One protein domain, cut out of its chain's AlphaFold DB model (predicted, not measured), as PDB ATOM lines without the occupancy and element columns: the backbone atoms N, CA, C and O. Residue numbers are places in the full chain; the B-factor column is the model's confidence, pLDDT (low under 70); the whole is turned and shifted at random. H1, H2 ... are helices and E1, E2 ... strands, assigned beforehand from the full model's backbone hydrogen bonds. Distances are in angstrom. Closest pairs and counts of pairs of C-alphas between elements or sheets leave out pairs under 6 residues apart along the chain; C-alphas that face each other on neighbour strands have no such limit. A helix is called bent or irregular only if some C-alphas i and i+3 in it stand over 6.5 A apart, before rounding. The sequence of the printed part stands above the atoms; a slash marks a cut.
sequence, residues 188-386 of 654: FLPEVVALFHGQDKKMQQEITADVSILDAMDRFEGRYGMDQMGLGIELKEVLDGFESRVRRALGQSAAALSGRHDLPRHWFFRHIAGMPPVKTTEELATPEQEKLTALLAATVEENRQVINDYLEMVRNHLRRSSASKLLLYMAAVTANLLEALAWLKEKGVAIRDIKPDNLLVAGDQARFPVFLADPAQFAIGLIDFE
ATOM      1  N   PHE A 188     107.451 149.469 124.876       84.81
ATOM      2  CA  PHE A 188     108.878 149.170 124.940       84.81
ATOM      3  C   PHE A 188     109.697 150.445 125.153       84.81
ATOM      4  O   PHE A 188     109.399 151.493 124.577       84.81
ATOM      5  N   LEU A 189     110.769 150.371 125.947       87.50
ATOM      6  CA  LEU A 189     111.635 151.527 126.187       87.50
ATOM      7  C   LEU A 189     112.205 152.143 124.885       87.50
ATOM      8  O   LEU A 189     112.197 153.371 124.789       87.50
ATOM      9  N   PRO A 190     112.617 151.373 123.852       82.75
ATOM     10  CA  PRO A 190     112.990 151.919 122.546       82.75
ATOM     11  C   PRO A 190     111.957 152.859 121.912       82.75
ATOM     12  O   PRO A 190     112.340 153.845 121.285       82.75
ATOM     13  N   GLU A 191     110.658 152.600 122.092       78.31
ATOM     14  CA  GLU A 191     109.588 153.458 121.564       78.31
ATOM     15  C   GLU A 191     109.571 154.814 122.278       78.31
ATOM     16  O   GLU A 191     109.403 155.859 121.646       78.31
ATOM     17  N   VAL A 192     109.839 154.812 123.586       84.06
ATOM     18  CA  VAL A 192     109.998 156.035 124.377       84.06
ATOM     19  C   VAL A 192     111.286 156.770 124.005       84.06
ATOM     20  O   VAL A 192     111.266 157.985 123.839       84.06
ATOM     21  N   VAL A 193     112.396 156.065 123.781       83.19
ATOM     22  CA  VAL A 193     113.665 156.681 123.349       83.19
ATOM     23  C   VAL A 193     113.542 157.327 121.965       83.19
ATOM     24  O   VAL A 193     114.121 158.389 121.721       83.19
ATOM     25  N   ALA A 194     112.731 156.760 121.069       78.00
ATOM     26  CA  ALA A 194     112.454 157.360 119.766       78.00
ATOM     27  C   ALA A 194     111.773 158.740 119.872       78.00
ATOM     28  O   ALA A 194     111.960 159.577 118.989       78.00
ATOM     29  N   LEU A 195     111.045 159.037 120.958       78.00
ATOM     30  CA  LEU A 195     110.488 160.376 121.211       78.00
ATOM     31  C   LEU A 195     111.584 161.440 121.377       78.00
ATOM     32  O   LEU A 195     111.394 162.599 120.980       78.00
ATOM     33  N   PHE A 196     112.699 161.046 121.992       78.19
ATOM     34  CA  PHE A 196     113.815 161.917 122.345       78.19
ATOM     35  C   PHE A 196     114.689 162.246 121.134       78.19
ATOM     36  O   PHE A 196     115.054 163.405 120.940       78.19
ATOM     37  N   HIS A 197     114.948 161.245 120.288       74.06
ATOM     38  CA  HIS A 197     115.924 161.345 119.195       74.06
ATOM     39  C   HIS A 197     115.322 161.274 117.792       74.06
ATOM     40  O   HIS A 197     116.033 161.501 116.819       74.06
ATOM     41  N   GLY A 198     114.016 161.023 117.657       63.22
ATOM     42  CA  GLY A 198     113.290 160.961 116.380       63.22
ATOM     43  C   GLY A 198     113.073 162.325 115.714       63.22
ATOM     44  O   GLY A 198     111.952 162.641 115.309       63.22
ATOM     45  N   GLN A 199     114.128 163.147 115.631       62.72
ATOM     46  CA  GLN A 199     114.099 164.491 115.050       62.72
ATOM     47  C   GLN A 199     113.629 164.468 113.594       62.72
ATOM     48  O   GLN A 199     112.908 165.377 113.210       62.72
ATOM     49  N   ASP A 200     113.915 163.412 112.831       63.59
ATOM     50  CA  ASP A 200     113.547 163.331 111.411       63.59
ATOM     51  C   ASP A 200     112.029 163.305 111.191       63.59
ATOM     52  O   ASP A 200     111.515 164.018 110.334       63.59
ATOM     53  N   LYS A 201     111.270 162.565 112.015       66.69
ATOM     54  CA  LYS A 201     109.798 162.559 111.921       66.69
ATOM     55  C   LYS A 201     109.193 163.896 112.350       66.69
ATOM     56  O   LYS A 201     108.237 164.353 111.731       66.69
ATOM     57  N   LYS A 202     109.738 164.528 113.396       71.88
ATOM     58  CA  LYS A 202     109.280 165.852 113.855       71.88
ATOM     59  C   LYS A 202     109.620 166.940 112.840       71.88
ATOM     60  O   LYS A 202     108.792 167.800 112.586       71.88
ATOM     61  N   MET A 203     110.798 166.862 112.230       80.31
ATOM     62  CA  MET A 203     111.226 167.732 111.141       80.31
ATOM     63  C   MET A 203     110.295 167.575 109.937       80.31
ATOM     64  O   MET A 203     109.783 168.568 109.436       80.31
ATOM     65  N   GLN A 204     109.993 166.338 109.529       82.50
ATOM     66  CA  GLN A 204     109.028 166.061 108.463       82.50
ATOM     67  C   GLN A 204     107.648 166.649 108.757       82.50
ATOM     68  O   GLN A 204     107.063 167.300 107.894       82.50
ATOM     69  N   GLN A 205     107.132 166.440 109.970       81.94
ATOM     70  CA  GLN A 205     105.847 166.994 110.396       81.94
ATOM     71  C   GLN A 205     105.860 168.519 110.398       81.94
ATOM     72  O   GLN A 205     104.929 169.112 109.883       81.94
ATOM     73  N   GLU A 206     106.910 169.145 110.921       88.56
ATOM     74  CA  GLU A 206     107.029 170.600 111.012       88.56
ATOM     75  C   GLU A 206     107.099 171.268 109.635       88.56
ATOM     76  O   GLU A 206     106.350 172.201 109.363       88.56
ATOM     77  N   ILE A 207     107.931 170.735 108.736       89.19
ATOM     78  CA  ILE A 207     108.083 171.240 107.363       89.19
ATOM     79  C   ILE A 207     106.782 171.075 106.565       89.19
ATOM     80  O   ILE A 207     106.454 171.907 105.726       89.19
ATOM     81  N   THR A 208     106.033 169.996 106.811       88.25
ATOM     82  CA  THR A 208     104.807 169.688 106.054       88.25
ATOM     83  C   THR A 208     103.512 170.112 106.752       88.25
ATOM     84  O   THR A 208     102.442 169.927 106.173       88.25
ATOM     85  N   ALA A 209     103.585 170.681 107.962       86.12
ATOM     86  CA  ALA A 209     102.424 171.057 108.774       86.12
ATOM     87  C   ALA A 209     101.619 172.197 108.146       86.12
ATOM     88  O   ALA A 209     100.391 172.149 108.134       86.12
ATOM     89  N   ASP A 210     102.315 173.210 107.633       86.50
ATOM     90  CA  ASP A 210     101.714 174.360 106.967       86.50
ATOM     91  C   ASP A 210     102.535 174.720 105.729       86.50
ATOM     92  O   ASP A 210     103.481 175.503 105.772       86.50
ATOM     93  N   VAL A 211     102.151 174.141 104.595       86.38
ATOM     94  CA  VAL A 211     102.800 174.428 103.313       86.38
ATOM     95  C   VAL A 211     102.542 175.866 102.835       86.38
ATOM     96  O   VAL A 211     103.247 176.359 101.958       86.38
ATOM     97  N   SER A 212     101.550 176.561 103.405       87.44
ATOM     98  CA  SER A 212     101.194 177.945 103.066       87.44
ATOM     99  C   SER A 212     101.953 178.990 103.887       87.44
ATOM    100  O   SER A 212     101.808 180.185 103.642       87.44
ATOM    101  N   ILE A 213     102.811 178.563 104.820       89.12
ATOM    102  CA  ILE A 213     103.534 179.462 105.731       89.12
ATOM    103  C   ILE A 213     104.376 180.519 105.000       89.12
ATOM    104  O   ILE A 213     104.565 181.615 105.515       89.12
ATOM    105  N   LEU A 214     104.832 180.228 103.774       90.06
ATOM    106  CA  LEU A 214     105.589 181.174 102.946       90.06
ATOM    107  C   LEU A 214     104.722 182.204 102.197       90.06
ATOM    108  O   LEU A 214     105.257 183.104 101.553       90.06
ATOM    109  N   ASP A 215     103.396 182.106 102.246       87.50
ATOM    110  CA  ASP A 215     102.491 183.156 101.745       87.50
ATOM    111  C   ASP A 215     102.002 184.077 102.863       87.50
ATOM    112  O   ASP A 215     101.608 185.211 102.602       87.50
ATOM    113  N   ALA A 216     102.066 183.604 104.107       89.00
ATOM    114  CA  ALA A 216     101.699 184.338 105.307       89.00
ATOM    115  C   ALA A 216     102.963 184.652 106.121       89.00
ATOM    116  O   ALA A 216     103.264 183.995 107.119       89.00
ATOM    117  N   MET A 217     103.735 185.643 105.660       88.94
ATOM    118  CA  MET A 217     105.010 186.030 106.284       88.94
ATOM    119  C   MET A 217     104.864 186.427 107.761       88.94
ATOM    120  O   MET A 217     105.764 186.170 108.549       88.94
ATOM    121  N   ASP A 218     103.711 186.963 108.159       89.81
ATOM    122  CA  ASP A 218     103.341 187.231 109.554       89.81
ATOM    123  C   ASP A 218     103.292 185.949 110.411       89.81
ATOM    124  O   ASP A 218     103.721 185.935 111.565       89.81
ATOM    125  N   ARG A 219     102.817 184.834 109.842       90.00
ATOM    126  CA  ARG A 219     102.826 183.523 110.510       90.00
ATOM    127  C   ARG A 219     104.217 182.911 110.543       90.00
ATOM    128  O   ARG A 219     104.559 182.265 111.533       90.00
ATOM    129  N   PHE A 220     105.006 183.100 109.486       91.56
ATOM    130  CA  PHE A 220     106.403 182.672 109.462       91.56
ATOM    131  C   PHE A 220     107.201 183.388 110.558       91.56
ATOM    132  O   PHE A 220     107.848 182.723 111.367       91.56
ATOM    133  N   GLU A 221     107.070 184.715 110.648       90.62
ATOM    134  CA  GLU A 221     107.641 185.546 111.711       90.62
ATOM    135  C   GLU A 221     107.205 185.054 113.094       90.62
ATOM    136  O   GLU A 221     108.043 184.768 113.950       90.62
ATOM    137  N   GLY A 222     105.894 184.898 113.309       87.25
ATOM    138  CA  GLY A 222     105.353 184.455 114.593       87.25
ATOM    139  C   GLY A 222     105.826 183.058 115.010       87.25
ATOM    140  O   GLY A 222     105.884 182.760 116.204       87.25
ATOM    141  N   ARG A 223     106.176 182.195 114.047       88.12
ATOM    142  CA  ARG A 223     106.624 180.822 114.304       88.12
ATOM    143  C   ARG A 223     108.137 180.701 114.478       88.12
ATOM    144  O   ARG A 223     108.581 180.024 115.406       88.12
ATOM    145  N   TYR A 224     108.925 181.329 113.607       89.56
ATOM    146  CA  TYR A 224     110.381 181.153 113.555       89.56
ATOM    147  C   TYR A 224     111.184 182.341 114.088       89.56
ATOM    148  O   TYR A 224     112.352 182.158 114.426       89.56
ATOM    149  N   GLY A 225     110.556 183.505 114.260       89.44
ATOM    150  CA  GLY A 225     111.183 184.723 114.762       89.44
ATOM    151  C   GLY A 225     111.574 185.704 113.657       89.44
ATOM    152  O   GLY A 225     111.791 185.338 112.501       89.44
ATOM    153  N   MET A 226     111.678 186.977 114.038       88.88
ATOM    154  CA  MET A 226     112.003 188.082 113.130       88.88
ATOM    155  C   MET A 226     113.389 187.979 112.495       88.88
ATOM    156  O   MET A 226     113.587 188.374 111.349       88.88
ATOM    157  N   ASP A 227     114.350 187.421 113.224       89.81
ATOM    158  CA  ASP A 227     115.720 187.190 112.768       89.81
ATOM    159  C   ASP A 227     115.807 186.201 111.594       89.81
ATOM    160  O   ASP A 227     116.807 186.189 110.883       89.81
ATOM    161  N   GLN A 228     114.754 185.412 111.360       93.00
ATOM    162  CA  GLN A 228     114.695 184.400 110.303       93.00
ATOM    163  C   GLN A 228     113.927 184.861 109.053       93.00
ATOM    164  O   GLN A 228     113.814 184.114 108.082       93.00
ATOM    165  N   MET A 229     113.404 186.092 109.036       92.62
ATOM    166  CA  MET A 229     112.553 186.580 107.942       92.62
ATOM    167  C   MET A 229     113.263 186.645 106.588       92.62
ATOM    168  O   MET A 229     112.651 186.324 105.571       92.62
ATOM    169  N   GLY A 230     114.551 187.006 106.564       91.81
ATOM    170  CA  GLY A 230     115.339 187.028 105.324       91.81
ATOM    171  C   GLY A 230     115.372 185.658 104.641       91.81
ATOM    172  O   GLY A 230     115.069 185.545 103.458       91.81
ATOM    173  N   LEU A 231     115.602 184.604 105.426       94.00
ATOM    174  CA  LEU A 231     115.596 183.221 104.953       94.00
ATOM    175  C   LEU A 231     114.211 182.773 104.457       94.00
ATOM    176  O   LEU A 231     114.110 182.039 103.475       94.00
ATOM    177  N   GLY A 232     113.132 183.225 105.107       92.81
ATOM    178  CA  GLY A 232     111.760 182.970 104.657       92.81
ATOM    179  C   GLY A 232     111.463 183.563 103.274       92.81
ATOM    180  O   GLY A 232     110.823 182.906 102.451       92.81
ATOM    181  N   ILE A 233     111.971 184.768 102.995       93.88
ATOM    182  CA  ILE A 233     111.842 185.430 101.687       93.88
ATOM    183  C   ILE A 233     112.642 184.674 100.622       93.88
ATOM    184  O   ILE A 233     112.087 184.334  99.579       93.88
ATOM    185  N   GLU A 234     113.902 184.334 100.900       95.69
ATOM    186  CA  GLU A 234     114.747 183.569  99.971       95.69
ATOM    187  C   GLU A 234     114.118 182.212  99.627       95.69
ATOM    188  O   GLU A 234     114.026 181.831  98.460       95.69
ATOM    189  N   LEU A 235     113.599 181.489 100.625       95.69
ATOM    190  CA  LEU A 235     112.936 180.207 100.390       95.69
ATOM    191  C   LEU A 235     111.646 180.357  99.570       95.69
ATOM    192  O   LEU A 235     111.324 179.478  98.765       95.69
ATOM    193  N   LYS A 236     110.912 181.463  99.744       94.69
ATOM    194  CA  LYS A 236     109.734 181.775  98.928       94.69
ATOM    195  C   LYS A 236     110.113 181.957  97.460       94.69
ATOM    196  O   LYS A 236     109.449 181.386  96.600       94.69
ATOM    197  N   GLU A 237     111.199 182.668  97.168       95.31
ATOM    198  CA  GLU A 237     111.688 182.846  95.795       95.31
ATOM    199  C   GLU A 237     112.062 181.505  95.142       95.31
ATOM    200  O   GLU A 237     111.720 181.255  93.980       95.31
ATOM    201  N   VAL A 238     112.694 180.601  95.903       96.00
ATOM    202  CA  VAL A 238     112.996 179.232  95.449       96.00
ATOM    203  C   VAL A 238     111.715 178.471  95.106       96.00
ATOM    204  O   VAL A 238     111.630 177.844  94.043       96.00
ATOM    205  N   LEU A 239     110.708 178.535  95.981       93.75
ATOM    206  CA  LEU A 239     109.418 177.878  95.783       93.75
ATOM    207  C   LEU A 239     108.672 178.443  94.564       93.75
ATOM    208  O   LEU A 239     108.244 177.672  93.706       93.75
ATOM    209  N   ASP A 240     108.573 179.763  94.430       91.94
ATOM    210  CA  ASP A 240     107.899 180.424  93.305       91.94
ATOM    211  C   ASP A 240     108.589 180.085  91.967       91.94
ATOM    212  O   ASP A 240     107.941 179.814  90.939       91.94
ATOM    213  N   GLY A 241     109.926 180.022  91.979       92.25
ATOM    214  CA  GLY A 241     110.739 179.564  90.856       92.25
ATOM    215  C   GLY A 241     110.460 178.106  90.486       92.25
ATOM    216  O   GLY A 241     110.293 177.783  89.303       92.25
ATOM    217  N   PHE A 242     110.354 177.227  91.482       92.88
ATOM    218  CA  PHE A 242     109.988 175.825  91.297       92.88
ATOM    219  C   PHE A 242     108.574 175.665  90.721       92.88
ATOM    220  O   PHE A 242     108.410 175.008  89.691       92.88
ATOM    221  N   GLU A 243     107.564 176.314  91.304       88.56
ATOM    222  CA  GLU A 243     106.176 176.266  90.826       88.56
ATOM    223  C   GLU A 243     106.065 176.710  89.358       88.56
ATOM    224  O   GLU A 243     105.318 176.128  88.564       88.56
ATOM    225  N   SER A 244     106.848 177.717  88.969       87.69
ATOM    226  CA  SER A 244     106.925 178.212  87.592       87.69
ATOM    227  C   SER A 244     107.583 177.207  86.635       87.69
ATOM    228  O   SER A 244     107.181 177.088  85.472       87.69
ATOM    229  N   ARG A 245     108.599 176.458  87.089       88.94
ATOM    230  CA  ARG A 245     109.228 175.374  86.306       88.94
ATOM    231  C   ARG A 245     108.288 174.181  86.154       88.94
ATOM    232  O   ARG A 245     108.162 173.671  85.045       88.94
ATOM    233  N   VAL A 246     107.579 173.793  87.215       86.06
ATOM    234  CA  VAL A 246     106.576 172.715  87.185       86.06
ATOM    235  C   VAL A 246     105.454 173.043  86.204       86.06
ATOM    236  O   VAL A 246     105.147 172.221  85.341       86.06
ATOM    237  N   ARG A 247     104.902 174.267  86.253       80.81
ATOM    238  CA  ARG A 247     103.871 174.731  85.306       80.81
ATOM    239  C   ARG A 247     104.323 174.622  83.845       80.81
ATOM    240  O   ARG A 247     103.561 174.160  83.001       80.81
ATOM    241  N   ARG A 248     105.574 174.988  83.545       82.19
ATOM    242  CA  ARG A 248     106.147 174.852  82.192       82.19
ATOM    243  C   ARG A 248     106.411 173.398  81.799       82.19
ATOM    244  O   ARG A 248     106.198 173.030  80.650       82.19
ATOM    245  N   ALA A 249     106.886 172.578  82.732       78.50
ATOM    246  CA  ALA A 249     107.319 171.212  82.461       78.50
ATOM    247  C   ALA A 249     106.167 170.207  82.342       78.50
ATOM    248  O   ALA A 249     106.297 169.248  81.577       78.50
ATOM    249  N   LEU A 250     105.075 170.404  83.083       74.69
ATOM    250  CA  LEU A 250     103.908 169.512  83.089       74.69
ATOM    251  C   LEU A 250     102.754 170.012  82.194       74.69
ATOM    252  O   LEU A 250     101.807 169.267  81.954       74.69
ATOM    253  N   GLY A 251     102.841 171.227  81.636       66.44
ATOM    254  CA  GLY A 251     101.957 171.704  80.563       66.44
ATOM    255  C   GLY A 251     100.455 171.551  80.862       66.44
ATOM    256  O   GLY A 251      99.985 171.937  81.930       66.44
ATOM    257  N   GLN A 252      99.690 170.982  79.916       53.16
ATOM    258  CA  GLN A 252      98.236 170.759  80.031       53.16
ATOM    259  C   GLN A 252      97.828 169.623  80.999       53.16
ATOM    260  O   GLN A 252      96.666 169.597  81.399       53.16
ATOM    261  N   SER A 253      98.735 168.750  81.466       54.59
ATOM    262  CA  SER A 253      98.425 167.804  82.565       54.59
ATOM    263  C   SER A 253      98.146 168.544  83.883       54.59
ATOM    264  O   SER A 253      97.354 168.086  84.701       54.59
ATOM    265  N   ALA A 254      98.700 169.752  84.066       48.19
ATOM    266  CA  ALA A 254      98.354 170.627  85.189       48.19
ATOM    267  C   ALA A 254      96.931 171.216  85.080       48.19
ATOM    268  O   ALA A 254      96.339 171.569  86.096       48.19
ATOM    269  N   ALA A 255      96.344 171.276  83.876       45.88
ATOM    270  CA  ALA A 255      94.949 171.683  83.690       45.88
ATOM    271  C   ALA A 255      93.964 170.580  84.139       45.88
ATOM    272  O   ALA A 255      92.869 170.893  84.607       45.88
ATOM    273  N   ALA A 256      94.370 169.301  84.110       49.06
ATOM    274  CA  ALA A 256      93.606 168.188  84.690       49.06
ATOM    275  C   ALA A 256      93.599 168.197  86.237       49.06
ATOM    276  O   ALA A 256      92.753 167.554  86.853       49.06
ATOM    277  N   LEU A 257      94.478 168.984  86.871       53.22
ATOM    278  CA  LEU A 257      94.511 169.241  88.320       53.22
ATOM    279  C   LEU A 257      93.656 170.456  88.735       53.22
ATOM    280  O   LEU A 257      93.891 171.046  89.794       53.22
ATOM    281  N   SER A 258      92.674 170.844  87.910       43.88
ATOM    282  CA  SER A 258      91.765 171.968  88.166       43.88
ATOM    283  C   SER A 258      91.189 171.915  89.583       43.88
ATOM    284  O   SER A 258      90.419 171.018  89.922       43.88
ATOM    285  N   GLY A 259      91.596 172.878  90.415       53.03
ATOM    286  CA  GLY A 259      91.184 173.008  91.817       53.03
ATOM    287  C   GLY A 259      92.264 172.699  92.862       53.03
ATOM    288  O   GLY A 259      92.016 172.923  94.041       53.03
ATOM    289  N   ARG A 260      93.461 172.225  92.477       59.34
ATOM    290  CA  ARG A 260      94.555 171.897  93.416       59.34
ATOM    291  C   ARG A 260      95.828 172.712  93.161       59.34
ATOM    292  O   ARG A 260      96.896 172.157  92.911       59.34
ATOM    293  N   HIS A 261      95.707 174.039  93.245       61.91
ATOM    294  CA  HIS A 261      96.818 174.988  93.064       61.91
ATOM    295  C   HIS A 261      97.989 174.768  94.043       61.91
ATOM    296  O   HIS A 261      99.123 175.104  93.717       61.91
ATOM    297  N   ASP A 262      97.744 174.104  95.176       71.00
ATOM    298  CA  ASP A 262      98.726 173.924  96.250       71.00
ATOM    299  C   ASP A 262      99.591 172.655  96.088       71.00
ATOM    300  O   ASP A 262     100.454 172.375  96.921       71.00
ATOM    301  N   LEU A 263      99.354 171.833  95.056       81.19
ATOM    302  CA  LEU A 263     100.049 170.548  94.860       81.19
ATOM    303  C   LEU A 263     101.563 170.683  94.631       81.19
ATOM    304  O   LEU A 263     102.309 169.999  95.332       81.19
ATOM    305  N   PRO A 264     102.055 171.561  93.728       86.00
ATOM    306  CA  PRO A 264     103.493 171.753  93.541       86.00
ATOM    307  C   PRO A 264     104.207 172.100  94.846       86.00
ATOM    308  O   PRO A 264     105.248 171.542  95.179       86.00
ATOM    309  N   ARG A 265     103.582 172.952  95.647       88.50
ATOM    310  CA  ARG A 265     104.071 173.354  96.956       88.50
ATOM    311  C   ARG A 265     104.127 172.197  97.951       88.50
ATOM    312  O   ARG A 265     105.147 172.005  98.608       88.50
ATOM    313  N   HIS A 266     103.088 171.364  98.007       88.00
ATOM    314  CA  HIS A 266     103.128 170.125  98.788       88.00
ATOM    315  C   HIS A 266     104.271 169.203  98.346       88.00
ATOM    316  O   HIS A 266     104.958 168.641  99.199       88.00
ATOM    317  N   TRP A 267     104.499 169.053  97.039       91.00
ATOM    318  CA  TRP A 267     105.600 168.242  96.517       91.00
ATOM    319  C   TRP A 267     106.965 168.799  96.929       91.00
ATOM    320  O   TRP A 267     107.821 168.027  97.357       91.00
ATOM    321  N   PHE A 268     107.145 170.123  96.871       93.12
ATOM    322  CA  PHE A 268     108.368 170.802  97.305       93.12
ATOM    323  C   PHE A 268     108.668 170.550  98.786       93.12
ATOM    324  O   PHE A 268     109.716 169.990  99.111       93.12
ATOM    325  N   PHE A 269     107.725 170.867  99.680       92.38
ATOM    326  CA  PHE A 269     107.917 170.699 101.125       92.38
ATOM    327  C   PHE A 269     108.129 169.237 101.530       92.38
ATOM    328  O   PHE A 269     108.961 168.943 102.385       92.38
ATOM    329  N   ARG A 270     107.435 168.293 100.883       90.38
ATOM    330  CA  ARG A 270     107.667 166.858 101.105       90.38
ATOM    331  C   ARG A 270     109.059 166.429 100.661       90.38
ATOM    332  O   ARG A 270     109.705 165.672 101.381       90.38
ATOM    333  N   HIS A 271     109.526 166.917  99.518       91.69
ATOM    334  CA  HIS A 271     110.835 166.558  98.991       91.69
ATOM    335  C   HIS A 271     111.976 167.073  99.875       91.69
ATOM    336  O   HIS A 271     112.848 166.290 100.242       91.69
ATOM    337  N   ILE A 272     111.941 168.344 100.299       92.00
ATOM    338  CA  ILE A 272     112.968 168.885 101.213       92.00
ATOM    339  C   ILE A 272     112.892 168.257 102.615       92.00
ATOM    340  O   ILE A 272     113.899 168.184 103.310       92.00
ATOM    341  N   ALA A 273     111.729 167.729 103.010       86.06
ATOM    342  CA  ALA A 273     111.560 166.913 104.213       86.06
ATOM    343  C   ALA A 273     112.082 165.463 104.061       86.06
ATOM    344  O   ALA A 273     111.935 164.645 104.974       86.06
ATOM    345  N   GLY A 274     112.661 165.101 102.910       82.62
ATOM    346  CA  GLY A 274     113.155 163.751 102.631       82.62
ATOM    347  C   GLY A 274     112.045 162.714 102.428       82.62
ATOM    348  O   GLY A 274     112.272 161.518 102.600       82.62
ATOM    349  N   MET A 275     110.829 163.155 102.099       81.69
ATOM    350  CA  MET A 275     109.687 162.292 101.801       81.69
ATOM    351  C   MET A 275     109.489 162.156 100.283       81.69
ATOM    352  O   MET A 275     109.832 163.071  99.530       81.69
ATOM    353  N   PRO A 276     108.848 161.069  99.805       83.38
ATOM    354  CA  PRO A 276     108.392 160.997  98.422       83.38
ATOM    355  C   PRO A 276     107.468 162.186  98.108       83.38
ATOM    356  O   PRO A 276     106.507 162.405  98.866       83.38
ATOM    357  N   PRO A 277     107.738 162.959  97.036       81.94
ATOM    358  CA  PRO A 277     106.985 164.171  96.730       81.94
ATOM    359  C   PRO A 277     105.504 163.854  96.516       81.94
ATOM    360  O   PRO A 277     104.653 164.480  97.141       81.94
ATOM    361  N   VAL A 278     105.209 162.804  95.750       81.81
ATOM    362  CA  VAL A 278     103.858 162.295  95.483       81.81
ATOM    363  C   VAL A 278     103.423 161.304  96.569       81.81
ATOM    364  O   VAL A 278     104.201 160.419  96.934       81.81
ATOM    365  N   LYS A 279     102.199 161.432  97.113       66.81
ATOM    366  CA  LYS A 279     101.701 160.511  98.164       66.81
ATOM    367  C   LYS A 279     101.098 159.227  97.601       66.81
ATOM    368  O   LYS A 279     101.246 158.176  98.220       66.81
ATOM    369  N   THR A 280     100.411 159.309  96.465       61.47
ATOM    370  CA  THR A 280      99.708 158.178  95.842       61.47
ATOM    371  C   THR A 280      99.944 158.150  94.340       61.47
ATOM    372  O   THR A 280     100.013 159.201  93.706       61.47
ATOM    373  N   THR A 281      99.978 156.960  93.742       58.53
ATOM    374  CA  THR A 281     100.113 156.766  92.284       58.53
ATOM    375  C   THR A 281      98.976 157.386  91.462       58.53
ATOM    376  O   THR A 281      99.104 157.507  90.253       58.53
ATOM    377  N   GLU A 282      97.888 157.809  92.110       63.75
ATOM    378  CA  GLU A 282      96.765 158.534  91.505       63.75
ATOM    379  C   GLU A 282      97.039 160.037  91.279       63.75
ATOM    380  O   GLU A 282      96.285 160.683  90.559       63.75
ATOM    381  N   GLU A 283      98.088 160.623  91.881       67.06
ATOM    382  CA  GLU A 283      98.375 162.066  91.733       67.06
ATOM    383  C   GLU A 283      99.054 162.412  90.403       67.06
ATOM    384  O   GLU A 283      98.796 163.479  89.851       67.06
ATOM    385  N   LEU A 284      99.935 161.535  89.910       73.50
ATOM    386  CA  LEU A 284     100.720 161.714  88.684       73.50
ATOM    387  C   LEU A 284     101.077 160.350  88.091       73.50
ATOM    388  O   LEU A 284     101.399 159.422  88.839       73.50
ATOM    389  N   ALA A 285     101.109 160.244  86.761       76.75
ATOM    390  CA  ALA A 285     101.594 159.039  86.091       76.75
ATOM    391  C   ALA A 285     103.117 158.879  86.266       76.75
ATOM    392  O   ALA A 285     103.843 159.866  86.384       76.75
ATOM    393  N   THR A 286     103.631 157.644  86.234       76.69
ATOM    394  CA  THR A 286     105.058 157.334  86.484       76.69
ATOM    395  C   THR A 286     106.052 158.208  85.696       76.69
ATOM    396  O   THR A 286     106.970 158.743  86.317       76.69
ATOM    397  N   PRO A 287     105.872 158.463  84.380       79.44
ATOM    398  CA  PRO A 287     106.798 159.319  83.625       79.44
ATOM    399  C   PRO A 287     106.807 160.784  84.100       79.44
ATOM    400  O   PRO A 287     107.824 161.472  84.033       79.44
ATOM    401  N   GLU A 288     105.671 161.279  84.594       79.69
ATOM    402  CA  GLU A 288     105.540 162.639  85.125       79.69
ATOM    403  C   GLU A 288     106.144 162.740  86.533       79.69
ATOM    404  O   GLU A 288     106.753 163.759  86.867       79.69
ATOM    405  N   GLN A 289     106.051 161.671  87.334       81.75
ATOM    406  CA  GLN A 289     106.708 161.576  88.643       81.75
ATOM    407  C   GLN A 289     108.236 161.615  88.526       81.75
ATOM    408  O   GLN A 289     108.893 162.309  89.304       81.75
ATOM    409  N   GLU A 290     108.813 160.911  87.547       83.31
ATOM    410  CA  GLU A 290     110.258 160.944  87.284       83.31
ATOM    411  C   GLU A 290     110.716 162.357  86.906       83.31
ATOM    412  O   GLU A 290     111.690 162.875  87.459       83.31
ATOM    413  N   LYS A 291     109.956 163.032  86.035       84.75
ATOM    414  CA  LYS A 291     110.231 164.414  85.626       84.75
ATOM    415  C   LYS A 291     110.133 165.399  86.794       84.75
ATOM    416  O   LYS A 291     110.994 166.266  86.934       84.75
ATOM    417  N   LEU A 292     109.114 165.261  87.644       87.81
ATOM    418  CA  LEU A 292     108.953 166.055  88.864       87.81
ATOM    419  C   LEU A 292     110.119 165.832  89.834       87.81
ATOM    420  O   LEU A 292     110.666 166.793  90.369       87.81
ATOM    421  N   THR A 293     110.519 164.578  90.036       86.69
ATOM    422  CA  THR A 293     111.622 164.217  90.937       86.69
ATOM    423  C   THR A 293     112.943 164.812  90.454       86.69
ATOM    424  O   THR A 293     113.689 165.367  91.257       86.69
ATOM    425  N   ALA A 294     113.205 164.781  89.144       88.00
ATOM    426  CA  ALA A 294     114.379 165.420  88.555       88.00
ATOM    427  C   ALA A 294     114.358 166.952  88.714       88.00
ATOM    428  O   ALA A 294     115.383 167.548  89.044       88.00
ATOM    429  N   LEU A 295     113.196 167.591  88.524       91.75
ATOM    430  CA  LEU A 295     113.038 169.037  88.730       91.75
ATOM    431  C   LEU A 295     113.281 169.440  90.183       91.75
ATOM    432  O   LEU A 295     113.987 170.411  90.428       91.75
ATOM    433  N   LEU A 296     112.719 168.690  91.130       92.50
ATOM    434  CA  LEU A 296     112.929 168.908  92.558       92.50
ATOM    435  C   LEU A 296     114.405 168.766  92.930       92.50
ATOM    436  O   LEU A 296     114.949 169.667  93.558       92.50
ATOM    437  N   ALA A 297     115.068 167.698  92.480       90.00
ATOM    438  CA  ALA A 297     116.491 167.488  92.738       90.00
ATOM    439  C   ALA A 297     117.351 168.635  92.181       90.00
ATOM    440  O   ALA A 297     118.235 169.130  92.876       90.00
ATOM    441  N   ALA A 298     117.059 169.106  90.963       92.19
ATOM    442  CA  ALA A 298     117.750 170.250  90.369       92.19
ATOM    443  C   ALA A 298     117.504 171.547  91.157       92.19
ATOM    444  O   ALA A 298     118.448 172.266  91.468       92.19
ATOM    445  N   THR A 299     116.253 171.827  91.541       93.88
ATOM    446  CA  THR A 299     115.916 172.994  92.367       93.88
ATOM    447  C   THR A 299     116.621 172.951  93.720       93.88
ATOM    448  O   THR A 299     117.131 173.980  94.159       93.88
ATOM    449  N   VAL A 300     116.672 171.786  94.373       91.12
ATOM    450  CA  VAL A 300     117.375 171.631  95.651       91.12
ATOM    451  C   VAL A 300     118.869 171.868  95.487       91.12
ATOM    452  O   VAL A 300     119.463 172.565  96.302       91.12
ATOM    453  N   GLU A 301     119.476 171.327  94.432       92.12
ATOM    454  CA  GLU A 301     120.910 171.471  94.199       92.12
ATOM    455  C   GLU A 301     121.309 172.921  93.900       92.12
ATOM    456  O   GLU A 301     122.267 173.429  94.480       92.12
ATOM    457  N   GLU A 302     120.541 173.609  93.052       95.31
ATOM    458  CA  GLU A 302     120.756 175.021  92.707       95.31
ATOM    459  C   GLU A 302     120.613 175.955  93.921       95.31
ATOM    460  O   GLU A 302     121.256 177.000  93.966       95.31
ATOM    461  N   ASN A 303     119.795 175.577  94.912       96.31
ATOM    462  CA  ASN A 303     119.455 176.406  96.074       96.31
ATOM    463  C   ASN A 303     119.864 175.750  97.402       96.31
ATOM    464  O   ASN A 303     119.249 175.984  98.446       96.31
ATOM    465  N   ARG A 304     120.910 174.910  97.369       91.56
ATOM    466  CA  ARG A 304     121.305 174.043  98.489       91.56
ATOM    467  C   ARG A 304     121.524 174.815  99.790       91.56
ATOM    468  O   ARG A 304     121.129 174.325 100.842       91.56
ATOM    469  N   GLN A 305     122.140 175.995  99.723       91.81
ATOM    470  CA  GLN A 305     122.432 176.803 100.908       91.81
ATOM    471  C   GLN A 305     121.143 177.252 101.613       91.81
ATOM    472  O   GLN A 305     120.935 176.883 102.763       91.81
ATOM    473  N   VAL A 306     120.232 177.917 100.893       94.94
ATOM    474  CA  VAL A 306     118.937 178.400 101.416       94.94
ATOM    475  C   VAL A 306     118.113 177.257 102.014       94.94
ATOM    476  O   VAL A 306     117.532 177.378 103.091       94.94
ATOM    477  N   ILE A 307     118.079 176.104 101.340       93.38
ATOM    478  CA  ILE A 307     117.330 174.938 101.823       93.38
ATOM    479  C   ILE A 307     117.980 174.350 103.078       93.38
ATOM    480  O   ILE A 307     117.271 174.025 104.029       93.38
ATOM    481  N   ASN A 308     119.308 174.232 103.119       88.00
ATOM    482  CA  ASN A 308     120.015 173.752 104.306       88.00
ATOM    483  C   ASN A 308     119.812 174.686 105.502       88.00
ATOM    484  O   ASN A 308     119.535 174.197 106.598       88.00
ATOM    485  N   ASP A 309     119.883 175.997 105.280       90.88
ATOM    486  CA  ASP A 309     119.672 177.008 106.312       90.88
ATOM    487  C   ASP A 309     118.233 176.948 106.841       90.88
ATOM    488  O   ASP A 309     118.018 176.965 108.054       90.88
ATOM    489  N   TYR A 310     117.237 176.752 105.967       93.94
ATOM    490  CA  TYR A 310     115.849 176.520 106.384       93.94
ATOM    491  C   TYR A 310     115.701 175.245 107.221       93.94
ATOM    492  O   TYR A 310     115.088 175.266 108.292       93.94
ATOM    493  N   LEU A 311     116.285 174.129 106.780       87.44
ATOM    494  CA  LEU A 311     116.251 172.868 107.525       87.44
ATOM    495  C   LEU A 311     116.940 172.996 108.892       87.44
ATOM    496  O   LEU A 311     116.478 172.414 109.878       87.44
ATOM    497  N   GLU A 312     118.031 173.756 108.977       84.38
ATOM    498  CA  GLU A 312     118.723 174.049 110.229       84.38
ATOM    499  C   GLU A 312     117.906 174.971 111.143       84.38
ATOM    500  O   GLU A 312     117.777 174.679 112.336       84.38
ATOM    501  N   MET A 313     117.275 176.013 110.600       91.94
ATOM    502  CA  MET A 313     116.352 176.888 111.323       91.94
ATOM    503  C   MET A 313     115.193 176.087 111.930       91.94
ATOM    504  O   MET A 313     114.952 176.176 113.136       91.94
ATOM    505  N   VAL A 314     114.518 175.249 111.136       86.94
ATOM    506  CA  VAL A 314     113.434 174.375 111.613       86.94
ATOM    507  C   VAL A 314     113.939 173.435 112.710       86.94
ATOM    508  O   VAL A 314     113.303 173.286 113.757       86.94
ATOM    509  N   ARG A 315     115.122 172.837 112.527       79.06
ATOM    510  CA  ARG A 315     115.752 171.975 113.539       79.06
ATOM    511  C   ARG A 315     116.018 172.736 114.841       79.06
ATOM    512  O   ARG A 315     115.757 172.205 115.922       79.06
ATOM    513  N   ASN A 316     116.502 173.972 114.758       78.19
ATOM    514  CA  ASN A 316     116.765 174.828 115.912       78.19
ATOM    515  C   ASN A 316     115.474 175.275 116.609       78.19
ATOM    516  O   ASN A 316     115.412 175.240 117.841       78.19
ATOM    517  N   HIS A 317     114.426 175.610 115.853       82.50
ATOM    518  CA  HIS A 317     113.097 175.906 116.389       82.50
ATOM    519  C   HIS A 317     112.545 174.715 117.181       82.50
ATOM    520  O   HIS A 317     112.192 174.864 118.350       82.50
ATOM    521  N   LEU A 318     112.552 173.515 116.589       76.94
ATOM    522  CA  LEU A 318     112.076 172.292 117.241       76.94
ATOM    523  C   LEU A 318     112.871 171.959 118.505       76.94
ATOM    524  O   LEU A 318     112.294 171.534 119.511       76.94
ATOM    525  N   ARG A 319     114.192 172.175 118.485       68.19
ATOM    526  CA  ARG A 319     115.035 172.033 119.678       68.19
ATOM    527  C   ARG A 319     114.598 173.008 120.768       68.19
ATOM    528  O   ARG A 319     114.347 172.566 121.881       68.19
ATOM    529  N   ARG A 320     114.439 174.299 120.463       70.69
ATOM    530  CA  ARG A 320     114.049 175.322 121.454       70.69
ATOM    531  C   ARG A 320     112.639 175.103 122.011       70.69
ATOM    532  O   ARG A 320     112.450 175.190 123.219       70.69
ATOM    533  N   SER A 321     111.664 174.787 121.159       68.44
ATOM    534  CA  SER A 321     110.252 174.674 121.551       68.44
ATOM    535  C   SER A 321     109.935 173.419 122.373       68.44
ATOM    536  O   SER A 321     108.959 173.403 123.126       68.44
ATOM    537  N   SER A 322     110.763 172.370 122.273       64.44
ATOM    538  CA  SER A 322     110.538 171.093 122.964       64.44
ATOM    539  C   SER A 322     111.607 170.704 123.991       64.44
ATOM    540  O   SER A 322     111.345 169.802 124.791       64.44
ATOM    541  N   ALA A 323     112.758 171.392 124.039       67.25
ATOM    542  CA  ALA A 323     113.886 171.045 124.911       67.25
ATOM    543  C   ALA A 323     113.470 170.858 126.373       67.25
ATOM    544  O   ALA A 323     113.685 169.785 126.925       67.25
ATOM    545  N   SER A 324     112.805 171.837 126.989       71.81
ATOM    546  CA  SER A 324     112.486 171.772 128.424       71.81
ATOM    547  C   SER A 324     111.589 170.582 128.787       71.81
ATOM    548  O   SER A 324     111.783 169.960 129.829       71.81
ATOM    549  N   LYS A 325     110.641 170.214 127.913       81.12
ATOM    550  CA  LYS A 325     109.769 169.043 128.121       81.12
ATOM    551  C   LYS A 325     110.519 167.730 127.898       81.12
ATOM    552  O   LYS A 325     110.342 166.796 128.668       81.12
ATOM    553  N   LEU A 326     111.362 167.655 126.869       81.44
ATOM    554  CA  LEU A 326     112.157 166.455 126.590       81.44
ATOM    555  C   LEU A 326     113.177 166.184 127.699       81.44
ATOM    556  O   LEU A 326     113.311 165.037 128.116       81.44
ATOM    557  N   LEU A 327     113.834 167.225 128.221       84.56
ATOM    558  CA  LEU A 327     114.749 167.106 129.358       84.56
ATOM    559  C   LEU A 327     114.015 166.615 130.612       84.56
ATOM    560  O   LEU A 327     114.527 165.742 131.307       84.56
ATOM    561  N   LEU A 328     112.795 167.109 130.860       88.44
ATOM    562  CA  LEU A 328     111.950 166.621 131.951       88.44
ATOM    563  C   LEU A 328     111.618 165.129 131.789       88.44
ATOM    564  O   LEU A 328     111.765 164.363 132.737       88.44
ATOM    565  N   TYR A 329     111.235 164.695 130.584       91.62
ATOM    566  CA  TYR A 329     110.942 163.283 130.312       91.62
ATOM    567  C   TYR A 329     112.181 162.397 130.478       91.62
ATOM    568  O   TYR A 329     112.099 161.331 131.083       91.62
ATOM    569  N   MET A 330     113.343 162.835 129.986       91.62
ATOM    570  CA  MET A 330     114.608 162.116 130.169       91.62
ATOM    571  C   MET A 330     114.985 162.002 131.651       91.62
ATOM    572  O   MET A 330     115.397 160.925 132.090       91.62
ATOM    573  N   ALA A 331     114.820 163.078 132.428       94.00
ATOM    574  CA  ALA A 331     115.074 163.081 133.865       94.00
ATOM    575  C   ALA A 331     114.158 162.091 134.596       94.00
ATOM    576  O   ALA A 331     114.641 161.264 135.367       94.00
ATOM    577  N   ALA A 332     112.855 162.116 134.301       95.38
ATOM    578  CA  ALA A 332     111.877 161.217 134.903       95.38
ATOM    579  C   ALA A 332     112.127 159.746 134.532       95.38
ATOM    580  O   ALA A 332     112.095 158.885 135.408       95.38
ATOM    581  N   VAL A 333     112.435 159.445 133.263       96.25
ATOM    582  CA  VAL A 333     112.806 158.086 132.822       96.25
ATOM    583  C   VAL A 333     114.082 157.619 133.523       96.25
ATOM    584  O   VAL A 333     114.134 156.487 133.997       96.25
ATOM    585  N   THR A 334     115.084 158.492 133.657       97.31
ATOM    586  CA  THR A 334     116.328 158.178 134.376       97.31
ATOM    587  C   THR A 334     116.061 157.893 135.855       97.31
ATOM    588  O   THR A 334     116.540 156.886 136.368       97.31
ATOM    589  N   ALA A 335     115.249 158.711 136.532       97.50
ATOM    590  CA  ALA A 335     114.862 158.478 137.925       97.50
ATOM    591  C   ALA A 335     114.173 157.114 138.099       97.50
ATOM    592  O   ALA A 335     114.523 156.338 138.983       97.50
ATOM    593  N   ASN A 336     113.255 156.774 137.194       97.38
ATOM    594  CA  ASN A 336     112.521 155.510 137.221       97.38
ATOM    595  C   ASN A 336     113.398 154.277 136.920       97.38
ATOM    596  O   ASN A 336     113.173 153.192 137.463       97.38
ATOM    597  N   LEU A 337     114.420 154.435 136.072       98.12
ATOM    598  CA  LEU A 337     115.444 153.416 135.830       98.12
ATOM    599  C   LEU A 337     116.302 153.167 137.073       98.12
ATOM    600  O   LEU A 337     116.584 152.014 137.405       98.12
ATOM    601  N   LEU A 338     116.688 154.229 137.781       98.44
ATOM    602  CA  LEU A 338     117.399 154.105 139.052       98.44
ATOM    603  C   LEU A 338     116.519 153.451 140.118       98.44
ATOM    604  O   LEU A 338     117.001 152.576 140.833       98.44
ATOM    605  N   GLU A 339     115.232 153.798 140.171       97.88
ATOM    606  CA  GLU A 339     114.259 153.151 141.056       97.88
ATOM    607  C   GLU A 339     114.151 151.649 140.759       97.88
ATOM    608  O   GLU A 339     114.102 150.827 141.672       97.88
ATOM    609  N   ALA A 340     114.160 151.259 139.479       97.75
ATOM    610  CA  ALA A 340     114.206 149.851 139.083       97.75
ATOM    611  C   ALA A 340     115.479 149.153 139.566       97.75
ATOM    612  O   ALA A 340     115.404 148.042 140.088       97.75
ATOM    613  N   LEU A 341     116.632 149.808 139.436       98.06
ATOM    614  CA  LEU A 341     117.911 149.268 139.890       98.06
ATOM    615  C   LEU A 341     117.967 149.110 141.419       98.06
ATOM    616  O   LEU A 341     118.436 148.082 141.912       98.06
ATOM    617  N   ALA A 342     117.456 150.096 142.162       98.12
ATOM    618  CA  ALA A 342     117.345 150.045 143.619       98.12
ATOM    619  C   ALA A 342     116.426 148.905 144.066       98.12
ATOM    620  O   ALA A 342     116.822 148.094 144.903       98.12
ATOM    621  N   TRP A 343     115.264 148.777 143.425       97.94
ATOM    622  CA  TRP A 343     114.313 147.700 143.679       97.94
ATOM    623  C   TRP A 343     114.916 146.311 143.436       97.94
ATOM    624  O   TRP A 343     114.779 145.417 144.268       97.94
ATOM    625  N   LEU A 344     115.633 146.124 142.323       97.81
ATOM    626  CA  LEU A 344     116.332 144.872 142.011       97.81
ATOM    627  C   LEU A 344     117.336 144.496 143.110       97.81
ATOM    628  O   LEU A 344     117.335 143.364 143.600       97.81
ATOM    629  N   LYS A 345     118.150 145.461 143.552       96.19
ATOM    630  CA  LYS A 345     119.132 145.251 144.624       96.19
ATOM    631  C   LYS A 345     118.465 144.916 145.961       96.19
ATOM    632  O   LYS A 345     118.944 144.029 146.673       96.19
ATOM    633  N   GLU A 346     117.383 145.614 146.301       96.06
ATOM    634  CA  GLU A 346     116.597 145.375 147.515       96.06
ATOM    635  C   GLU A 346     116.032 143.950 147.526       96.06
ATOM    636  O   GLU A 346     116.228 143.217 148.494       96.06
ATOM    637  N   LYS A 347     115.427 143.527 146.410       96.38
ATOM    638  CA  LYS A 347     114.883 142.175 146.224       96.38
ATOM    639  C   LYS A 347     115.945 141.093 146.033       96.38
ATOM    640  O   LYS A 347     115.598 139.920 145.935       96.38
ATOM    641  N   GLY A 348     117.226 141.455 145.986       96.31
ATOM    642  CA  GLY A 348     118.310 140.492 145.834       96.31
ATOM    643  C   GLY A 348     118.331 139.815 144.466       96.31
ATOM    644  O   GLY A 348     118.700 138.646 144.382       96.31
ATOM    645  N   VAL A 349     117.919 140.518 143.408       97.31
ATOM    646  CA  VAL A 349     117.871 140.006 142.032       97.31
ATOM    647  C   VAL A 349     118.804 140.816 141.139       97.31
ATOM    648  O   VAL A 349     118.761 142.040 141.143       97.31
ATOM    649  N   ALA A 350     119.629 140.133 140.348       97.25
ATOM    650  CA  ALA A 350     120.391 140.741 139.258       97.25
ATOM    651  C   ALA A 350     119.873 140.194 137.925       97.25
ATOM    652  O   ALA A 350     119.747 138.978 137.780       97.25
ATOM    653  N   ILE A 351     119.571 141.059 136.959       96.06
ATOM    654  CA  ILE A 351     118.991 140.679 135.660       96.06
ATOM    655  C   ILE A 351     120.073 140.207 134.689       96.06
ATOM    656  O   ILE A 351     119.873 139.227 133.973       96.06
ATOM    657  N   ARG A 352     121.237 140.863 134.691       94.75
ATOM    658  CA  ARG A 352     122.441 140.536 133.904       94.75
ATOM    659  C   ARG A 352     122.294 140.631 132.380       94.75
ATOM    660  O   ARG A 352     123.243 140.308 131.669       94.75
ATOM    661  N   ASP A 353     121.154 141.113 131.894       93.94
ATOM    662  CA  ASP A 353     120.912 141.491 130.494       93.94
ATOM    663  C   ASP A 353     120.002 142.733 130.411       93.94
ATOM    664  O   ASP A 353     119.045 142.781 129.637       93.94
ATOM    665  N   ILE A 354     120.275 143.744 131.248       95.00
ATOM    666  CA  ILE A 354     119.608 145.052 131.151       95.00
ATOM    667  C   ILE A 354     120.007 145.713 129.829       95.00
ATOM    668  O   ILE A 354     121.182 145.973 129.578       95.00
ATOM    669  N   LYS A 355     119.012 146.011 128.997       91.38
ATOM    670  CA  LYS A 355     119.146 146.715 127.717       91.38
ATOM    671  C   LYS A 355     117.797 147.320 127.325       91.38
ATOM    672  O   LYS A 355     116.785 146.868 127.862       91.38
ATOM    673  N   PRO A 356     117.744 148.273 126.377       88.38
ATOM    674  CA  PRO A 356     116.490 148.897 125.968       88.38
ATOM    675  C   PRO A 356     115.380 147.887 125.643       88.38
ATOM    676  O   PRO A 356     114.273 148.013 126.153       88.38
ATOM    677  N   ASP A 357     115.685 146.851 124.861       83.25
ATOM    678  CA  ASP A 357     114.700 145.860 124.400       83.25
ATOM    679  C   ASP A 357     114.115 144.994 125.524       83.25
ATOM    680  O   ASP A 357     113.025 144.442 125.374       83.25
ATOM    681  N   ASN A 358     114.822 144.892 126.653       89.38
ATOM    682  CA  ASN A 358     114.394 144.119 127.817       89.38
ATOM    683  C   ASN A 358     113.668 144.973 128.869       89.38
ATOM    684  O   ASN A 358     113.415 144.512 129.985       89.38
ATOM    685  N   LEU A 359     113.325 146.219 128.528       92.44
ATOM    686  CA  LEU A 359     112.661 147.154 129.424       92.44
ATOM    687  C   LEU A 359     111.351 147.665 128.834       92.44
ATOM    688  O   LEU A 359     111.231 147.967 127.644       92.44
ATOM    689  N   LEU A 360     110.377 147.807 129.724       90.75
ATOM    690  CA  LEU A 360     109.047 148.304 129.424       90.75
ATOM    691  C   LEU A 360     108.780 149.586 130.204       90.75
ATOM    692  O   LEU A 360     109.284 149.774 131.307       90.75
ATOM    693  N   VAL A 361     107.930 150.438 129.655       91.38
ATOM    694  CA  VAL A 361     107.352 151.593 130.332       91.38
ATOM    695  C   VAL A 361     105.885 151.276 130.592       91.38
ATOM    696  O   VAL A 361     105.078 151.182 129.664       91.38
ATOM    697  N   ALA A 362     105.563 151.061 131.864       91.12
ATOM    698  CA  ALA A 362     104.223 150.771 132.345       91.12
ATOM    699  C   ALA A 362     103.577 152.067 132.843       91.12
ATOM    700  O   ALA A 362     103.875 152.532 133.941       91.12
ATOM    701  N   GLY A 363     102.720 152.657 132.017       87.88
ATOM    702  CA  GLY A 363     101.985 153.886 132.303       87.88
ATOM    703  C   GLY A 363     100.749 153.985 131.412       87.88
ATOM    704  O   GLY A 363     100.541 153.144 130.536       87.88
ATOM    705  N   ASP A 364      99.922 155.006 131.626       84.44
ATOM    706  CA  ASP A 364      98.709 155.210 130.831       84.44
ATOM    707  C   ASP A 364      99.051 155.584 129.378       84.44
ATOM    708  O   ASP A 364      99.370 156.735 129.065       84.44
ATOM    709  N   GLN A 365      98.960 154.604 128.475       80.19
ATOM    710  CA  GLN A 365      99.261 154.781 127.053       80.19
ATOM    711  C   GLN A 365      98.407 155.873 126.395       80.19
ATOM    712  O   GLN A 365      98.898 156.559 125.498       80.19
ATOM    713  N   ALA A 366      97.170 156.098 126.856       78.81
ATOM    714  CA  ALA A 366      96.301 157.141 126.307       78.81
ATOM    715  C   ALA A 366      96.822 158.556 126.607       78.81
ATOM    716  O   ALA A 366      96.483 159.511 125.909       78.81
ATOM    717  N   ARG A 367      97.675 158.694 127.628       79.81
ATOM    718  CA  ARG A 367      98.300 159.955 128.041       79.81
ATOM    719  C   ARG A 367      99.749 160.078 127.578       79.81
ATOM    720  O   ARG A 367     100.440 161.004 128.006       79.81
ATOM    721  N   PHE A 368     100.247 159.177 126.733       80.31
ATOM    722  CA  PHE A 368     101.599 159.291 126.189       80.31
ATOM    723  C   PHE A 368     101.732 160.526 125.271       80.31
ATOM    724  O   PHE A 368     100.839 160.775 124.461       80.31
ATOM    725  N   PRO A 369     102.831 161.305 125.337       82.25
ATOM    726  CA  PRO A 369     103.986 161.170 126.231       82.25
ATOM    727  C   PRO A 369     103.874 161.962 127.542       82.25
ATOM    728  O   PRO A 369     104.837 162.029 128.295       82.25
ATOM    729  N   VAL A 370     102.732 162.595 127.823       84.44
ATOM    730  CA  VAL A 370     102.548 163.528 128.947       84.44
ATOM    731  C   VAL A 370     102.802 162.870 130.303       84.44
ATOM    732  O   VAL A 370     103.379 163.511 131.177       84.44
ATOM    733  N   PHE A 371     102.430 161.598 130.487       88.25
ATOM    734  CA  PHE A 371     102.682 160.905 131.756       88.25
ATOM    735  C   PHE A 371     104.182 160.760 132.076       88.25
ATOM    736  O   PHE A 371     104.537 160.600 133.238       88.25
ATOM    737  N   LEU A 372     105.076 160.861 131.080       90.56
ATOM    738  CA  LEU A 372     106.527 160.819 131.298       90.56
ATOM    739  C   LEU A 372     107.061 162.064 132.013       90.56
ATOM    740  O   LEU A 372     108.222 162.079 132.396       90.56
ATOM    741  N   ALA A 373     106.254 163.117 132.176       87.56
ATOM    742  CA  ALA A 373     106.641 164.310 132.927       87.56
ATOM    743  C   ALA A 373     106.880 164.030 134.418       87.56
ATOM    744  O   ALA A 373     107.557 164.812 135.081       87.56
ATOM    745  N   ASP A 374     106.293 162.953 134.939       88.38
ATOM    746  CA  ASP A 374     106.240 162.654 136.361       88.38
ATOM    747  C   ASP A 374     106.620 161.185 136.598       88.38
ATOM    748  O   ASP A 374     105.890 160.289 136.162       88.38
ATOM    749  N   PRO A 375     107.743 160.904 137.289       89.50
ATOM    750  CA  PRO A 375     108.159 159.535 137.560       89.50
ATOM    751  C   PRO A 375     107.147 158.748 138.412       89.50
ATOM    752  O   PRO A 375     107.183 157.524 138.394       89.50
ATOM    753  N   ALA A 376     106.208 159.388 139.114       89.81
ATOM    754  CA  ALA A 376     105.170 158.671 139.855       89.81
ATOM    755  C   ALA A 376     104.048 158.105 138.959       89.81
ATOM    756  O   ALA A 376     103.285 157.245 139.398       89.81
ATOM    757  N   GLN A 377     103.919 158.571 137.710       91.44
ATOM    758  CA  GLN A 377     102.831 158.171 136.802       91.44
ATOM    759  C   GLN A 377     103.159 156.949 135.940       91.44
ATOM    760  O   GLN A 377     102.320 156.506 135.152       91.44
ATOM    761  N   PHE A 378     104.368 156.403 136.068       94.44
ATOM    762  CA  PHE A 378     104.775 155.196 135.367       94.44
ATOM    763  C   PHE A 378     105.857 154.438 136.127       94.44
ATOM    764  O   PHE A 378     106.518 154.981 137.007       94.44
ATOM    765  N   ALA A 379     106.065 153.184 135.739       94.94
ATOM    766  CA  ALA A 379     107.159 152.360 136.227       94.94
ATOM    767  C   ALA A 379     107.958 151.768 135.066       94.94
ATOM    768  O   ALA A 379     107.395 151.419 134.024       94.94
ATOM    769  N   ILE A 380     109.266 151.585 135.265       95.75
ATOM    770  CA  ILE A 380     110.046 150.697 134.397       95.75
ATOM    771  C   ILE A 380     109.781 149.247 134.792       95.75
ATOM    772  O   ILE A 380     110.066 148.831 135.923       95.75
ATOM    773  N   GLY A 381     109.228 148.507 133.835       93.44
ATOM    774  CA  GLY A 381     109.006 147.071 133.888       93.44
ATOM    775  C   GLY A 381     110.099 146.277 133.180       93.44
ATOM    776  O   GLY A 381     110.911 146.825 132.431       93.44
ATOM    777  N   LEU A 382     110.106 144.969 133.426       92.88
ATOM    778  CA  LEU A 382     111.143 144.040 132.972       92.88
ATOM    779  C   LEU A 382     110.545 142.938 132.093       92.88
ATOM    780  O   LEU A 382     109.434 142.467 132.343       92.88
ATOM    781  N   ILE A 383     111.306 142.498 131.097       89.00
ATOM    782  CA  ILE A 383     111.042 141.298 130.295       89.00
ATOM    783  C   ILE A 383     112.347 140.500 130.182       89.00
ATOM    784  O   ILE A 383     113.437 141.052 130.305       89.00
ATOM    785  N   ASP A 384     112.213 139.204 129.917       85.19
ATOM    786  CA  ASP A 384     113.306 138.269 129.659       85.19
ATOM    787  C   ASP A 384     114.219 138.021 130.871       85.19
ATOM    788  O   ASP A 384     115.294 138.594 131.033       85.19
ATOM    789  N   PHE A 385     113.797 137.089 131.727       90.00
ATOM    790  CA  PHE A 385     114.519 136.723 132.945       90.00
ATOM    791  C   PHE A 385     115.549 135.598 132.720       90.00
ATOM    792  O   PHE A 385     116.001 134.968 133.673       90.00
ATOM    793  N   GLU A 386     115.921 135.270 131.476       85.75
ATOM    794  CA  GLU A 386     116.849 134.171 131.124       85.75
ATOM    795  C   GLU A 386     118.195 134.223 131.857       85.75
ATOM    796  O   GLU A 386     118.665 133.209 132.377       85.75
TER     797      GLU A 386
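AT A GLANCE: This is residues 188 to 386 of the 654 residues of the protein "Serine/threonine protein kinase" of Desulfococcus oleovorans (strain DSM 6200 / JCM 39069 / Hxd3) (UniProt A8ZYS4). Two lobes lie along one long bent helix, H7: at one end a small ribbon of two strands, E1 and E2, with the short helix H8, packs on arm H7b, and at the other end arm H7a joins a cluster of mostly crossed helices, H2 to H6. H1 lies by H7b and E1, and residues 342 to 348 stick out at the end of H7b. The printed part has 199 residues, mostly helix, in the order H1 H2 H3 H4 H5 H6 H7 E1 H8 E2; the sheet E1 - E2 is antiparallel. The whole is loose, with a radius of gyration of the C-alphas of 23.0 A, and elongated, spanning 74 by 40 by 29 A.

HOW THE PARTS SIT: E1, residues 359 to 363, and E2, residues 378 to 383, are antiparallel neighbours; N 360 and O 381, at 2.9 A, are within hydrogen-bond range. H7, residues 304 to 346, was assigned as one helix by its hydrogen bonds but is bent: C-alphas 321 and 324 are 7.8 A apart, and its arms H7a, residues 304 to 321, and H7b, residues 324 to 346, stand at a steep tilt of 57 degrees. The closest C-alphas of H7b and E2 are those of Asn 336 and Ile 380, 6.1 A apart. H8, residues 370 to 373, touches H7b at residues 325 to 333 alone, closest at the C-alphas of Ala 373 and Tyr 329, 5.1 A. H1, residues 189 to 197, is close to H7b but not clearly touching, with the C-alphas of Phe 196 and Leu 326 closest at 6.4 A. H2, residues 199 to 209, touches H7a at residues 314 to 318 alone, about perpendicular at 77 degrees, closest at the C-alphas of Met 203 and Arg 315, 6.7 A. H5, residues 263 to 272, touches H2 at a shallow tilt of 17 degrees, opposite ways, closest at the C-alphas of Phe 269 and Thr 208, 5.9 A. H4, residues 226 to 257, is irregular, with C-alphas 249 and 252 9.4 A apart, and has a kink of 103 degrees near residue 251. H4 touches, among others, H3, residues 217 to 224, with residues 228 to 232 of H4 alone, closest at the C-alphas of Met 229 and Glu 221, 6.3 A, and H6, residues 286 to 302, with residues 238 to 250 of H4 alone, closest at the C-alphas of Phe 242 and Thr 299, 6.7 A. H4 and H7b are apart. Every O i to N i+4 pair is within hydrogen-bond range in H2, H3, H5, H6, H7a and H7b, against 3 of 5 in H1 and 20 of 28 in H4; H8 is too short for such a pair.

IN THESE COORDINATES: H1 begins at C-alpha 189, (111.635, 151.527, 126.187). H7a measures 25.6 A, H7b 32.8 A, H4 35.7 A and H6 24.5 A from first to last C-alpha. E2 measures 16.1 A and ends at C-alpha 383, (111.042, 141.298, 130.295).

THE WHOLE: The C-alphas farthest apart, those of Gln 252 and Gly 348, are 75.2 A apart. The printed part has no cut, and its long links are H5 to H6 and H7 to E1. Mean pLDDT of the printed part is 84.9; residues 198 to 201, 251 to 261, 279 to 283, 319 and 321 to 323 are under 70.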